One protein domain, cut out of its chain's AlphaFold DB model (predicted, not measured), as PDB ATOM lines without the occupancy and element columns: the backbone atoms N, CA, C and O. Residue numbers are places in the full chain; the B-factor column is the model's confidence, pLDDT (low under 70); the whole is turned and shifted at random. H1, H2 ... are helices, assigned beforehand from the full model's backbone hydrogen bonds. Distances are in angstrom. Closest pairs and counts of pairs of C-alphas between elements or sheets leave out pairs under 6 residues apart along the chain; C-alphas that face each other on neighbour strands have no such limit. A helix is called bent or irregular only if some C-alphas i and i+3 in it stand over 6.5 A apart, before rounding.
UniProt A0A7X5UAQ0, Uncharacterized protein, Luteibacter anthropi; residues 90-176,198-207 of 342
ATOM      1  N   TRP A  90     180.541 252.171 163.210       94.69
ATOM      2  CA  TRP A  90     180.141 252.372 161.816       94.69
ATOM      3  C   TRP A  90     179.479 253.737 161.618       94.69
ATOM      4  O   TRP A  90     179.821 254.449 160.672       94.69
ATOM      5  N   TYR A  91     178.556 254.108 162.509       93.75
ATOM      6  CA  TYR A  91     177.862 255.390 162.446       93.75
ATOM      7  C   TYR A  91     178.845 256.553 162.606       93.75
ATOM      8  O   TYR A  91     178.878 257.450 161.765       93.75
ATOM      9  N   SER A  92     179.683 256.510 163.644       93.19
ATOM     10  CA  SER A  92     180.659 257.552 163.948       93.19
ATOM     11  C   SER A  92     181.695 257.709 162.853       93.19
ATOM     12  O   SER A  92     181.993 258.833 162.469       93.19
ATOM     13  N   ARG A  93     182.196 256.604 162.291       93.19
ATOM     14  CA  ARG A  93     183.139 256.655 161.174       93.19
ATOM     15  C   ARG A  93     182.532 257.357 159.964       93.19
ATOM     16  O   ARG A  93     183.156 258.261 159.430       93.19
ATOM     17  N   ARG A  94     181.314 256.985 159.556       92.25
ATOM     18  CA  ARG A  94     180.649 257.600 158.393       92.25
ATOM     19  C   ARG A  94     180.316 259.066 158.615       92.25
ATOM     20  O   ARG A  94     180.554 259.880 157.735       92.25
ATOM     21  N   TYR A  95     179.820 259.394 159.800       91.12
ATOM     22  CA  TYR A  95     179.520 260.770 160.169       91.12
ATOM     23  C   TYR A  95     180.785 261.642 160.172       91.12
ATOM     24  O   TYR A  95     180.787 262.735 159.618       91.12
ATOM     25  N   ASN A  96     181.881 261.129 160.736       92.62
ATOM     26  CA  ASN A  96     183.161 261.830 160.776       92.62
ATOM     27  C   ASN A  96     183.810 261.949 159.391       92.62
ATOM     28  O   ASN A  96     184.402 262.980 159.105       92.62
ATOM     29  N   GLU A  97     183.715 260.924 158.538       90.94
ATOM     30  CA  GLU A  97     184.204 260.976 157.151       90.94
ATOM     31  C   GLU A  97     183.545 262.121 156.373       90.94
ATOM     32  O   GLU A  97     184.255 262.919 155.762       90.94
ATOM     33  N   ASP A  98     182.214 262.232 156.441       89.19
ATOM     34  CA  ASP A  98     181.483 263.305 155.762       89.19
ATOM     35  C   ASP A  98     181.838 264.686 156.364       89.19
ATOM     36  O   ASP A  98     182.134 265.617 155.616       89.19
ATOM     37  N   ALA A  99     181.937 264.811 157.697       89.69
ATOM     38  CA  ALA A  99     182.340 266.063 158.357       89.69
ATOM     39  C   ALA A  99     183.771 266.511 157.987       89.69
ATOM     40  O   ALA A  99     184.018 267.695 157.759       89.69
ATOM     41  N   LEU A 100     184.724 265.576 157.893       91.56
ATOM     42  CA  LEU A 100     186.105 265.873 157.492       91.56
ATOM     43  C   LEU A 100     186.211 266.243 156.013       91.56
ATOM     44  O   LEU A 100     187.041 267.076 155.650       91.56
ATOM     45  N   GLU A 101     185.397 265.631 155.152       89.19
ATOM     46  CA  GLU A 101     185.344 265.995 153.738       89.19
ATOM     47  C   GLU A 101     184.820 267.426 153.563       89.19
ATOM     48  O   GLU A 101     185.429 268.213 152.832       89.19
ATOM     49  N   GLU A 102     183.745 267.786 154.269       88.19
ATOM     50  CA  GLU A 102     183.181 269.139 154.261       88.19
ATOM     51  C   GLU A 102     184.164 270.174 154.820       88.19
ATOM     52  O   GLU A 102     184.424 271.187 154.162       88.19
ATOM     53  N   ALA A 103     184.796 269.885 155.963       89.94
ATOM     54  CA  ALA A 103     185.837 270.735 156.538       89.94
ATOM     55  C   ALA A 103     187.026 270.904 155.574       89.94
ATOM     56  O   ALA A 103     187.501 272.015 155.341       89.94
ATOM     57  N   GLY A 104     187.479 269.822 154.936       88.12
ATOM     58  CA  GLY A 104     188.554 269.867 153.944       88.12
ATOM     59  C   GLY A 104     188.184 270.663 152.687       88.12
ATOM     60  O   GLY A 104     189.030 271.364 152.124       88.12
ATOM     61  N   ALA A 105     186.932 270.587 152.234       87.88
ATOM     62  CA  ALA A 105     186.429 271.398 151.129       87.88
ATOM     63  C   ALA A 105     186.340 272.882 151.512       87.88
ATOM     64  O   ALA A 105     186.699 273.739 150.702       87.88
ATOM     65  N   HIS A 106     185.922 273.185 152.743       87.06
ATOM     66  CA  HIS A 106     185.915 274.541 153.282       87.06
ATOM     67  C   HIS A 106     187.331 275.125 153.301       87.06
ATOM     68  O   HIS A 106     187.569 276.142 152.655       87.06
ATOM     69  N   LEU A 107     188.293 274.408 153.891       87.50
ATOM     70  CA  LEU A 107     189.704 274.805 153.961       87.50
ATOM     71  C   LEU A 107     190.326 275.077 152.583       87.50
ATOM     72  O   LEU A 107     191.080 276.036 152.406       87.50
ATOM     73  N   LYS A 108     190.003 274.258 151.573       85.50
ATOM     74  CA  LYS A 108     190.467 274.473 150.189       85.50
ATOM     75  C   LYS A 108     189.922 275.762 149.573       85.50
ATOM     76  O   LYS A 108     190.610 276.360 148.746       85.50
ATOM     77  N   ASN A 109     188.710 276.161 149.952       83.94
ATOM     78  CA  ASN A 109     188.039 277.353 149.440       83.94
ATOM     79  C   ASN A 109     188.371 278.627 150.239       83.94
ATOM     80  O   ASN A 109     188.187 279.716 149.703       83.94
ATOM     81  N   THR A 110     188.867 278.509 151.474       82.81
ATOM     82  CA  THR A 110     189.326 279.632 152.311       82.81
ATOM     83  C   THR A 110     190.476 280.385 151.637       82.81
ATOM     84  O   THR A 110     191.370 279.754 151.075       82.81
ATOM     85  N   GLU A 111     190.511 281.719 151.685       78.25
ATOM     86  CA  GLU A 111     191.610 282.493 151.085       78.25
ATOM     87  C   GLU A 111     192.920 282.350 151.887       78.25
ATOM     88  O   GLU A 111     192.904 282.099 153.088       78.25
ATOM     89  N   GLU A 112     194.083 282.494 151.232       71.88
ATOM     90  CA  GLU A 112     195.404 282.390 151.897       71.88
ATOM     91  C   GLU A 112     195.613 283.453 152.994       71.88
ATOM     92  O   GLU A 112     196.485 283.289 153.843       71.88
ATOM     93  N   THR A 113     194.865 284.556 152.960       69.81
ATOM     94  CA  THR A 113     194.936 285.641 153.950       69.81
ATOM     95  C   THR A 113     194.249 285.305 155.268       69.81
ATOM     96  O   THR A 113     194.523 285.966 156.266       69.81
ATOM     97  N   ASP A 114     193.399 284.277 155.281       78.69
ATOM     98  CA  ASP A 114     192.580 283.917 156.439       78.69
ATOM     99  C   ASP A 114     193.175 282.740 157.231       78.69
ATOM    100  O   ASP A 114     192.585 282.291 158.214       78.69
ATOM    101  N   ASP A 115     194.362 282.253 156.838       76.38
ATOM    102  CA  ASP A 115     195.030 281.107 157.471       76.38
ATOM    103  C   ASP A 115     195.234 281.317 158.989       76.38
ATOM    104  O   ASP A 115     195.066 280.379 159.765       76.38
ATOM    105  N   ASP A 116     195.524 282.550 159.423       75.06
ATOM    106  CA  ASP A 116     195.775 282.898 160.833       75.06
ATOM    107  C   ASP A 116     194.506 282.847 161.713       75.06
ATOM    108  O   ASP A 116     194.597 282.871 162.941       75.06
ATOM    109  N   GLN A 117     193.317 282.790 161.101       78.88
ATOM    110  CA  GLN A 117     192.026 282.724 161.799       78.88
ATOM    111  C   GLN A 117     191.494 281.289 161.922       78.88
ATOM    112  O   GLN A 117     190.540 281.044 162.665       78.88
ATOM    113  N   LEU A 118     192.106 280.329 161.221       83.19
ATOM    114  CA  LEU A 118     191.703 278.929 161.264       83.19
ATOM    115  C   LEU A 118     192.125 278.301 162.592       83.19
ATOM    116  O   LEU A 118     193.306 278.163 162.903       83.19
ATOM    117  N   THR A 119     191.139 277.869 163.370       88.94
ATOM    118  CA  THR A 119     191.359 277.152 164.628       88.94
ATOM    119  C   THR A 119     190.611 275.828 164.612       88.94
ATOM    120  O   THR A 119     189.542 275.710 164.014       88.94
ATOM    121  N   VAL A 120     191.163 274.823 165.294       87.44
ATOM    122  CA  VAL A 120     190.532 273.498 165.425       87.44
ATOM    123  C   VAL A 120     189.163 273.605 166.093       87.44
ATOM    124  O   VAL A 120     188.212 272.966 165.656       87.44
ATOM    125  N   ASP A 121     189.053 274.448 167.122       88.50
ATOM    126  CA  ASP A 121     187.804 274.637 167.861       88.50
ATOM    127  C   ASP A 121     186.739 275.339 166.994       88.50
ATOM    128  O   ASP A 121     185.567 274.980 167.065       88.50
ATOM    129  N   GLY A 122     187.142 276.267 166.113       88.06
ATOM    130  CA  GLY A 122     186.251 276.859 165.107       88.06
ATOM    131  C   GLY A 122     185.774 275.839 164.070       88.06
ATOM    132  O   GLY A 122     184.580 275.735 163.810       88.06
ATOM    133  N   LEU A 123     186.683 275.005 163.553       87.31
ATOM    134  CA  LEU A 123     186.332 273.941 162.603       87.31
ATOM    135  C   LEU A 123     185.379 272.904 163.205       87.31
ATOM    136  O   LEU A 123     184.464 272.456 162.524       87.31
ATOM    137  N   LEU A 124     185.568 272.526 164.470       89.44
ATOM    138  CA  LEU A 124     184.658 271.611 165.164       89.44
ATOM    139  C   LEU A 124     183.291 272.239 165.462       89.44
ATOM    140  O   LEU A 124     182.312 271.504 165.587       89.44
ATOM    141  N   ALA A 125     183.212 273.566 165.593       89.06
ATOM    142  CA  ALA A 125     181.945 274.271 165.754       89.06
ATOM    143  C   ALA A 125     181.151 274.314 164.438       89.06
ATOM    144  O   ALA A 125     179.942 274.081 164.449       89.06
ATOM    145  N   ASP A 126     181.834 274.561 163.318       88.25
ATOM    146  CA  ASP A 126     181.214 274.632 161.991       88.25
ATOM    147  C   ASP A 126     180.892 273.240 161.422       88.25
ATOM    148  O   ASP A 126     179.857 273.047 160.781       88.25
ATOM    149  N   PHE A 127     181.751 272.256 161.698       91.00
ATOM    150  CA  PHE A 127     181.638 270.875 161.230       91.00
ATOM    151  C   PHE A 127     181.684 269.914 162.425       91.00
ATOM    152  O   PHE A 127     182.719 269.289 162.699       91.00
ATOM    153  N   PRO A 128     180.570 269.789 163.171       88.25
ATOM    154  CA  PRO A 128     180.524 268.934 164.345       88.25
ATOM    155  C   PRO A 128     180.770 267.479 163.951       88.25
ATOM    156  O   PRO A 128     180.172 266.953 163.015       88.25
ATOM    157  N   MET A 129     181.651 266.819 164.697       91.88
ATOM    158  CA  MET A 129     181.921 265.389 164.560       91.88
ATOM    159  C   MET A 129     180.943 264.562 165.404       91.88
ATOM    160  O   MET A 129     180.122 265.086 166.158       91.88
ATOM    161  N   SER A 130     181.007 263.240 165.266       91.88
ATOM    162  CA  SER A 130     180.106 262.317 165.944       91.88
ATOM    163  C   SER A 130     180.209 262.474 167.467       91.88
ATOM    164  O   SER A 130     181.319 262.401 168.004       91.88
ATOM    165  N   PRO A 131     179.074 262.605 168.179       89.88
ATOM    166  CA  PRO A 131     179.064 262.768 169.635       89.88
ATOM    167  C   PRO A 131     179.430 261.476 170.382       89.88
ATOM    168  O   PRO A 131     179.693 261.501 171.574       89.88
ATOM    169  N   PHE A 132     179.451 260.334 169.693       91.69
ATOM    170  CA  PHE A 132     179.736 259.020 170.277       91.69
ATOM    171  C   PHE A 132     181.232 258.675 170.302       91.69
ATOM    172  O   PHE A 132     181.603 257.551 170.625       91.69
ATOM    173  N   VAL A 133     182.092 259.626 169.937       90.44
ATOM    174  CA  VAL A 133     183.552 259.495 169.971       90.44
ATOM    175  C   VAL A 133     184.091 260.461 171.015       90.44
ATOM    176  O   VAL A 133     183.583 261.574 171.152       90.44
ATOM    177  N   ALA A 134     185.134 260.048 171.738       89.56
ATOM    178  CA  ALA A 134     185.795 260.899 172.717       89.56
ATOM    179  C   ALA A 134     186.163 262.271 172.100       89.56
ATOM    180  O   ALA A 134     186.790 262.306 171.033       89.56
ATOM    181  N   PRO A 135     185.830 263.400 172.757       87.50
ATOM    182  CA  PRO A 135     186.093 264.739 172.220       87.50
ATOM    183  C   PRO A 135     187.560 264.971 171.834       87.50
ATOM    184  O   PRO A 135     187.848 265.594 170.813       87.50
ATOM    185  N   GLU A 136     188.495 264.412 172.606       89.12
ATOM    186  CA  GLU A 136     189.937 264.495 172.343       89.12
ATOM    187  C   GLU A 136     190.347 263.785 171.046       89.12
ATOM    188  O   GLU A 136     191.190 264.284 170.296       89.12
ATOM    189  N   ALA A 137     189.720 262.646 170.737       90.44
ATOM    190  CA  ALA A 137     189.983 261.914 169.505       90.44
ATOM    191  C   ALA A 137     189.477 262.698 168.284       90.44
ATOM    192  O   ALA A 137     190.217 262.858 167.314       90.44
ATOM    193  N   ASN A 138     188.267 263.266 168.360       91.19
ATOM    194  CA  ASN A 138     187.733 264.145 167.313       91.19
ATOM    195  C   ASN A 138     188.637 265.375 167.096       91.19
ATOM    196  O   ASN A 138     188.986 265.696 165.959       91.19
ATOM    197  N   ARG A 139     189.104 266.011 168.182       91.19
ATOM    198  CA  ARG A 139     190.038 267.148 168.118       91.19
ATOM    199  C   ARG A 139     191.350 266.787 167.432       91.19
ATOM    200  O   ARG A 139     191.812 267.544 166.589       91.19
ATOM    201  N   THR A 140     191.916 265.627 167.753       93.56
ATOM    202  CA  THR A 140     193.178 265.155 167.163       93.56
ATOM    203  C   THR A 140     193.058 264.968 165.650       93.56
ATOM    204  O   THR A 140     193.953 265.353 164.900       93.56
ATOM    205  N   VAL A 141     191.945 264.396 165.182       91.94
ATOM    206  CA  VAL A 141     191.726 264.170 163.747       91.94
ATOM    207  C   VAL A 141     191.513 265.491 163.002       91.94
ATOM    208  O   VAL A 141     192.071 265.675 161.921       91.94
ATOM    209  N   MET A 142     190.758 266.426 163.587       90.81
ATOM    210  CA  MET A 142     190.535 267.744 162.989       90.81
ATOM    211  C   MET A 142     191.813 268.602 162.982       90.81
ATOM    212  O   MET A 142     192.095 269.275 161.992       90.81
ATOM    213  N   ASP A 143     192.629 268.531 164.038       93.12
ATOM    214  CA  ASP A 143     193.944 269.180 164.086       93.12
ATOM    215  C   ASP A 143     194.881 268.627 163.008       93.12
ATOM    216  O   ASP A 143     195.467 269.388 162.244       93.12
ATOM    217  N   ALA A 144     194.947 267.301 162.848       92.75
ATOM    218  CA  ALA A 144     195.742 266.683 161.790       92.75
ATOM    219  C   ALA A 144     195.314 267.142 160.382       92.75
ATOM    220  O   ALA A 144     196.170 267.366 159.523       92.75
ATOM    221  N   LEU A 145     194.006 267.312 160.144       92.00
ATOM    222  CA  LEU A 145     193.483 267.847 158.885       92.00
ATOM    223  C   LEU A 145     193.924 269.302 158.663       92.00
ATOM    224  O   LEU A 145     194.400 269.640 157.576       92.00
ATOM    225  N   LEU A 146     193.798 270.146 159.691       91.81
ATOM    226  CA  LEU A 146     194.200 271.551 159.636       91.81
ATOM    227  C   LEU A 146     195.710 271.690 159.391       91.81
ATOM    228  O   LEU A 146     196.115 272.400 158.471       91.81
ATOM    229  N   GLN A 147     196.542 270.967 160.145       92.06
ATOM    230  CA  GLN A 147     197.998 270.984 159.972       92.06
ATOM    231  C   GLN A 147     198.411 270.515 158.576       92.06
ATOM    232  O   GLN A 147     199.225 271.163 157.920       92.06
ATOM    233  N   ALA A 148     197.803 269.439 158.064       91.19
ATOM    234  CA  ALA A 148     198.083 268.955 156.715       91.19
ATOM    235  C   ALA A 148     197.758 270.004 155.633       91.19
ATOM    236  O   ALA A 148     198.476 270.106 154.632       91.19
ATOM    237  N   HIS A 149     196.699 270.794 155.830       88.56
ATOM    238  CA  HIS A 149     196.330 271.892 154.932       88.56
ATOM    239  C   HIS A 149     197.327 273.056 154.996       88.56
ATOM    240  O   HIS A 149     197.811 273.504 153.952       88.56
ATOM    241  N   LEU A 150     197.685 273.501 156.204       88.69
ATOM    242  CA  LEU A 150     198.667 274.571 156.413       88.69
ATOM    243  C   LEU A 150     200.039 274.194 155.826       88.69
ATOM    244  O   LEU A 150     200.631 274.976 155.076       88.69
ATOM    245  N   ASP A 151     200.494 272.959 156.047       89.62
ATOM    246  CA  ASP A 151     201.730 272.417 155.472       89.62
ATOM    247  C   ASP A 151     201.704 272.385 153.939       89.62
ATOM    248  O   ASP A 151     202.696 272.707 153.270       89.62
ATOM    249  N   ALA A 152     200.578 271.967 153.350       87.50
ATOM    250  CA  ALA A 152     200.411 271.934 151.901       87.50
ATOM    251  C   ALA A 152     200.493 273.347 151.302       87.50
ATOM    252  O   ALA A 152     201.167 273.543 150.284       87.50
ATOM    253  N   ARG A 153     199.885 274.341 151.965       84.88
ATOM    254  CA  ARG A 153     199.971 275.755 151.575       84.88
ATOM    255  C   ARG A 153     201.373 276.319 151.728       84.88
ATOM    256  O   ARG A 153     201.863 276.966 150.801       84.88
ATOM    257  N   GLN A 154     202.058 276.041 152.832       86.56
ATOM    258  CA  GLN A 154     203.434 276.491 153.024       86.56
ATOM    259  C   GLN A 154     204.357 275.937 151.929       86.56
ATOM    260  O   GLN A 154     205.093 276.696 151.297       86.56
ATOM    261  N   LYS A 155     204.249 274.643 151.606       87.50
ATOM    262  CA  LYS A 155     205.002 274.028 150.497       87.50
ATOM    263  C   LYS A 155     204.654 274.649 149.142       87.50
ATOM    264  O   LYS A 155     205.537 274.805 148.298       87.50
ATOM    265  N   ALA A 156     203.392 275.014 148.907       84.19
ATOM    266  CA  ALA A 156     202.987 275.721 147.692       84.19
ATOM    267  C   ALA A 156     203.600 277.135 147.617       84.19
ATOM    268  O   ALA A 156     204.120 277.518 146.565       84.19
ATOM    269  N   ARG A 157     203.639 277.875 148.736       82.00
ATOM    270  CA  ARG A 157     204.318 279.181 148.848       82.00
ATOM    271  C   ARG A 157     205.817 279.059 148.581       82.00
ATOM    272  O   ARG A 157     206.363 279.840 147.805       82.00
ATOM    273  N   GLU A 158     206.475 278.051 149.148       83.50
ATOM    274  CA  GLU A 158     207.894 277.773 148.899       83.50
ATOM    275  C   GLU A 158     208.167 277.445 147.428       83.50
ATOM    276  O   GLU A 158     209.137 277.944 146.864       83.50
ATOM    277  N   ARG A 159     207.299 276.661 146.769       80.81
ATOM    278  CA  ARG A 159     207.402 276.382 145.324       80.81
ATOM    279  C   ARG A 159     207.228 277.642 144.480       80.81
ATOM    280  O   ARG A 159     207.985 277.821 143.530       80.81
ATOM    281  N   ARG A 160     206.276 278.511 144.835       77.00
ATOM    282  CA  ARG A 160     206.026 279.794 144.155       77.00
ATOM    283  C   ARG A 160     207.195 280.767 144.316       77.00
ATOM    284  O   ARG A 160     207.545 281.462 143.368       77.00
ATOM    285  N   ASN A 161     207.811 280.786 145.495       76.12
ATOM    286  CA  ASN A 161     208.918 281.680 145.829       76.12
ATOM    287  C   ASN A 161     210.295 281.104 145.460       76.12
ATOM    288  O   ASN A 161     211.302 281.804 145.584       76.12
ATOM    289  N   ARG A 162     210.375 279.845 145.004       74.88
ATOM    290  CA  ARG A 162     211.636 279.236 144.578       74.88
ATOM    291  C   ARG A 162     212.094 279.908 143.278       74.88
ATOM    292  O   ARG A 162     211.373 279.839 142.280       74.88
ATOM    293  N   PRO A 163     213.280 280.541 143.245       62.16
ATOM    294  CA  PRO A 163     213.769 281.181 142.033       62.16
ATOM    295  C   PRO A 163     213.909 280.130 140.927       62.16
ATOM    296  O   PRO A 163     214.506 279.069 141.128       62.16
ATOM    297  N   MET A 164     213.315 280.412 139.764       59.25
ATOM    298  CA  MET A 164     213.380 279.542 138.590       59.25
ATOM    299  C   MET A 164     214.842 279.232 138.255       59.25
ATOM    300  O   MET A 164     215.665 280.140 138.139       59.25
ATOM    301  N   SER A 165     215.164 277.952 138.064       67.50
ATOM    302  CA  SER A 165     216.464 277.569 137.515       67.50
ATOM    303  C   SER A 165     216.642 278.210 136.128       67.50
ATOM    304  O   SER A 165     215.703 278.215 135.324       67.50
ATOM    305  N   PRO A 166     217.838 278.724 135.791       62.75
ATOM    306  CA  PRO A 166     218.102 279.296 134.471       62.75
ATOM    307  C   PRO A 166     217.833 278.299 133.326       62.75
ATOM    308  O   PRO A 166     217.472 278.714 132.226       62.75
ATOM    309  N   ALA A 167     217.919 276.987 133.587       59.16
ATOM    310  CA  ALA A 167     217.590 275.945 132.614       59.16
ATOM    311  C   ALA A 167     216.078 275.850 132.323       59.16
ATOM    312  O   ALA A 167     215.684 275.723 131.165       59.16
ATOM    313  N   THR A 168     215.213 275.966 133.338       62.09
ATOM    314  CA  THR A 168     213.751 275.969 133.149       62.09
ATOM    315  C   THR A 168     213.256 277.280 132.544       62.09
ATOM    316  O   THR A 168     212.375 277.254 131.685       62.09
ATOM    317  N   ALA A 169     213.875 278.409 132.896       60.66
ATOM    318  CA  ALA A 169     213.591 279.703 132.273       60.66
ATOM    319  C   ALA A 169     213.922 279.713 130.765       60.66
ATOM    320  O   ALA A 169     213.173 280.282 129.969       60.66
ATOM    321  N   ALA A 170     215.006 279.049 130.349       61.19
ATOM    322  CA  ALA A 170     215.385 278.924 128.940       61.19
ATOM    323  C   ALA A 170     214.432 278.019 128.133       61.19
ATOM    324  O   ALA A 170     214.140 278.317 126.974       61.19
ATOM    325  N   VAL A 171     213.915 276.942 128.739       61.25
ATOM    326  CA  VAL A 171     212.939 276.038 128.102       61.25
ATOM    327  C   VAL A 171     211.588 276.730 127.906       61.25
ATOM    328  O   VAL A 171     211.049 276.672 126.802       61.25
ATOM    329  N   LEU A 172     211.080 277.454 128.912       59.09
ATOM    330  CA  LEU A 172     209.815 278.201 128.807       59.09
ATOM    331  C   LEU A 172     209.858 279.274 127.711       59.09
ATOM    332  O   LEU A 172     208.901 279.456 126.960       59.09
ATOM    333  N   LYS A 173     210.997 279.967 127.583       60.88
ATOM    334  CA  LYS A 173     211.197 280.999 126.555       60.88
ATOM    335  C   LYS A 173     211.196 280.424 125.133       60.88
ATOM    336  O   LYS A 173     210.927 281.155 124.186       60.88
ATOM    337  N   ARG A 174     211.501 279.129 124.980       59.22
ATOM    338  CA  ARG A 174     211.592 278.431 123.689       59.22
ATOM    339  C   ARG A 174     210.271 277.793 123.251       59.22
ATOM    340  O   ARG A 174     210.069 277.621 122.056       59.22
ATOM    341  N   THR A 175     209.383 277.451 124.185       58.84
ATOM    342  CA  THR A 175     208.095 276.794 123.893       58.84
ATOM    343  C   THR A 175     206.916 277.756 123.744       58.84
ATOM    344  O   THR A 175     205.853 277.326 123.310       58.84
ATOM    345  N   GLY A 176     207.079 279.049 124.053       50.91
ATOM    346  CA  GLY A 176     206.054 280.073 123.795       50.91
ATOM    347  C   GLY A 176     204.766 279.918 124.612       50.91
ATOM    348  O   GLY A 176     203.765 280.555 124.291       50.91
ATOM    349  N   MET A 198     171.716 258.472 148.810       84.81
ATOM    350  CA  MET A 198     170.456 258.531 149.555       84.81
ATOM    351  C   MET A 198     170.199 257.277 150.399       84.81
ATOM    352  O   MET A 198     169.570 257.363 151.454       84.81
ATOM    353  N   GLU A 199     170.695 256.116 149.968       88.00
ATOM    354  CA  GLU A 199     170.579 254.872 150.726       88.00
ATOM    355  C   GLU A 199     171.462 254.896 151.979       88.00
ATOM    356  O   GLU A 199     171.006 254.536 153.064       88.00
ATOM    357  N   LEU A 200     172.695 255.396 151.860       86.69
ATOM    358  CA  LEU A 200     173.612 255.546 152.992       86.69
ATOM    359  C   LEU A 200     173.063 256.520 154.037       86.69
ATOM    360  O   LEU A 200     173.031 256.185 155.219       86.69
ATOM    361  N   LEU A 201     172.557 257.679 153.603       87.06
ATOM    362  CA  LEU A 201     171.931 258.655 154.502       87.06
ATOM    363  C   LEU A 201     170.721 258.062 155.228       87.06
ATOM    364  O   LEU A 201     170.534 258.291 156.425       87.06
ATOM    365  N   ARG A 202     169.913 257.257 154.526       90.94
ATOM    366  CA  ARG A 202     168.796 256.533 155.137       90.94
ATOM    367  C   ARG A 202     169.291 255.544 156.192       90.94
ATOM    368  O   ARG A 202     168.748 255.534 157.290       90.94
ATOM    369  N   MET A 203     170.322 254.756 155.888       91.12
ATOM    370  CA  MET A 203     170.910 253.812 156.844       91.12
ATOM    371  C   MET A 203     171.473 254.520 158.081       91.12
ATOM    372  O   MET A 203     171.222 254.071 159.196       91.12
ATOM    373  N   MET A 204     172.174 255.645 157.908       92.50
ATOM    374  CA  MET A 204     172.707 256.438 159.021       92.50
ATOM    375  C   MET A 204     171.597 257.017 159.897       92.50
ATOM    376  O   MET A 204     171.693 256.954 161.120       92.50
ATOM    377  N   ARG A 205     170.522 257.538 159.290       92.50
ATOM    378  CA  ARG A 205     169.364 258.049 160.035       92.50
ATOM    379  C   ARG A 205     168.671 256.940 160.822       92.50
ATOM    380  O   ARG A 205     168.418 257.114 162.007       92.50
ATOM    381  N   THR A 206     168.416 255.794 160.193       94.44
ATOM    382  CA  THR A 206     167.799 254.646 160.869       94.44
ATOM    383  C   THR A 206     168.668 254.126 162.011       94.44
ATOM    384  O   THR A 206     168.144 253.777 163.065       94.44
ATOM    385  N   GLU A 207     169.989 254.067 161.836       92.56
ATOM    386  CA  GLU A 207     170.874 253.654 162.926       92.56
ATOM    387  C   GLU A 207     170.881 254.679 164.062       92.56
ATOM    388  O   GLU A 207     170.803 254.295 165.226       92.56
TER     389      GLU A 207
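Overview. This is residues 90 to 176 and 198 to 207 of the 342 residues of an uncharacterized protein of Luteibacter anthropi (UniProt A0A7X5UAQ0). Two long helices, H1 and H4, run side by side the same way, with the short helix H3 packed across H4 and close to H1; the chain folds back through H2 and H3 between the two. The far end of H4 sticks out as an arm, residues 158 to 176, which ends in H5, while H6 sits near the beginning of H1 at the opposite end of the model. The printed part has 97 residues with six named helices, H1 to H6 in chain order, and no named strand; the class is all helix. The whole is extended, with a radius of gyration of the C-alphas of 19.5 A, and only just elongated, spanning 62 by 31 by 19 A.

Along the chain. H1 is residues 90 to 109, 29.0 A long, and begins at C-alpha 90 (180.141, 252.372, 161.816). H2 is residues 112 to 117 and is irregular: C-alphas 113 and 116 are 7.5 A apart. H3 is residues 120 to 126. H4, the longest helix, is residues 135 to 161, 38.8 A from C-alpha 135 (186.093, 264.739, 172.220) to C-alpha 161. H5 is residues 166 to 175, and H6 is residues 198 to 207, ending at C-alpha 207 (170.874, 253.654, 162.926).

Arrangement. H1 touches H4 with residues 100 to 108 alone, at a shallow tilt of 29 degrees, the same way; the closest C-alphas are those of Gly 104 and Leu 145, 7.3 A apart. H2 is close to H4 but not clearly touching, with the closest C-alphas, of Asp 115 and Leu 150, 7.6 A apart. H3 touches residues 139 to 146 of H4 alone and is about perpendicular to it at 75 degrees; the closest C-alphas, of Val 120 and Asp 143, are 5.7 A apart. H3 is close to H1 but not clearly touching, with the C-alphas of Ala 103 and Leu 123 closest at 6.9 A. H5 is apart from the other five helices. H6 is close to H1 but not clearly touching, at a steep tilt of 51 degrees, opposite ways; the closest C-alphas, of Tyr 91 and Met 204, are 6.3 A apart. Every O i to N i+4 pair is within hydrogen-bond range in H1, H3, H4, H5 and H6; in H2 it is 0 of 2, with 1 of 3 O i to N i+3 pairs within range.

Size, cuts and confidence. The two C-alphas farthest apart, of Ala 170 and Thr 206, are 62.2 A apart. Without residues 158 to 176, which stand free, the body spans 45 by 27 by 18 A. Residues 177 to 197 are cut out, and C-alphas 176 and 198 are 48.9 A apart across the cut. Of the links printed whole, none is long. The mean pLDDT of the printed part is 83.7; residue 113 and residues 163 to 176 are under 70.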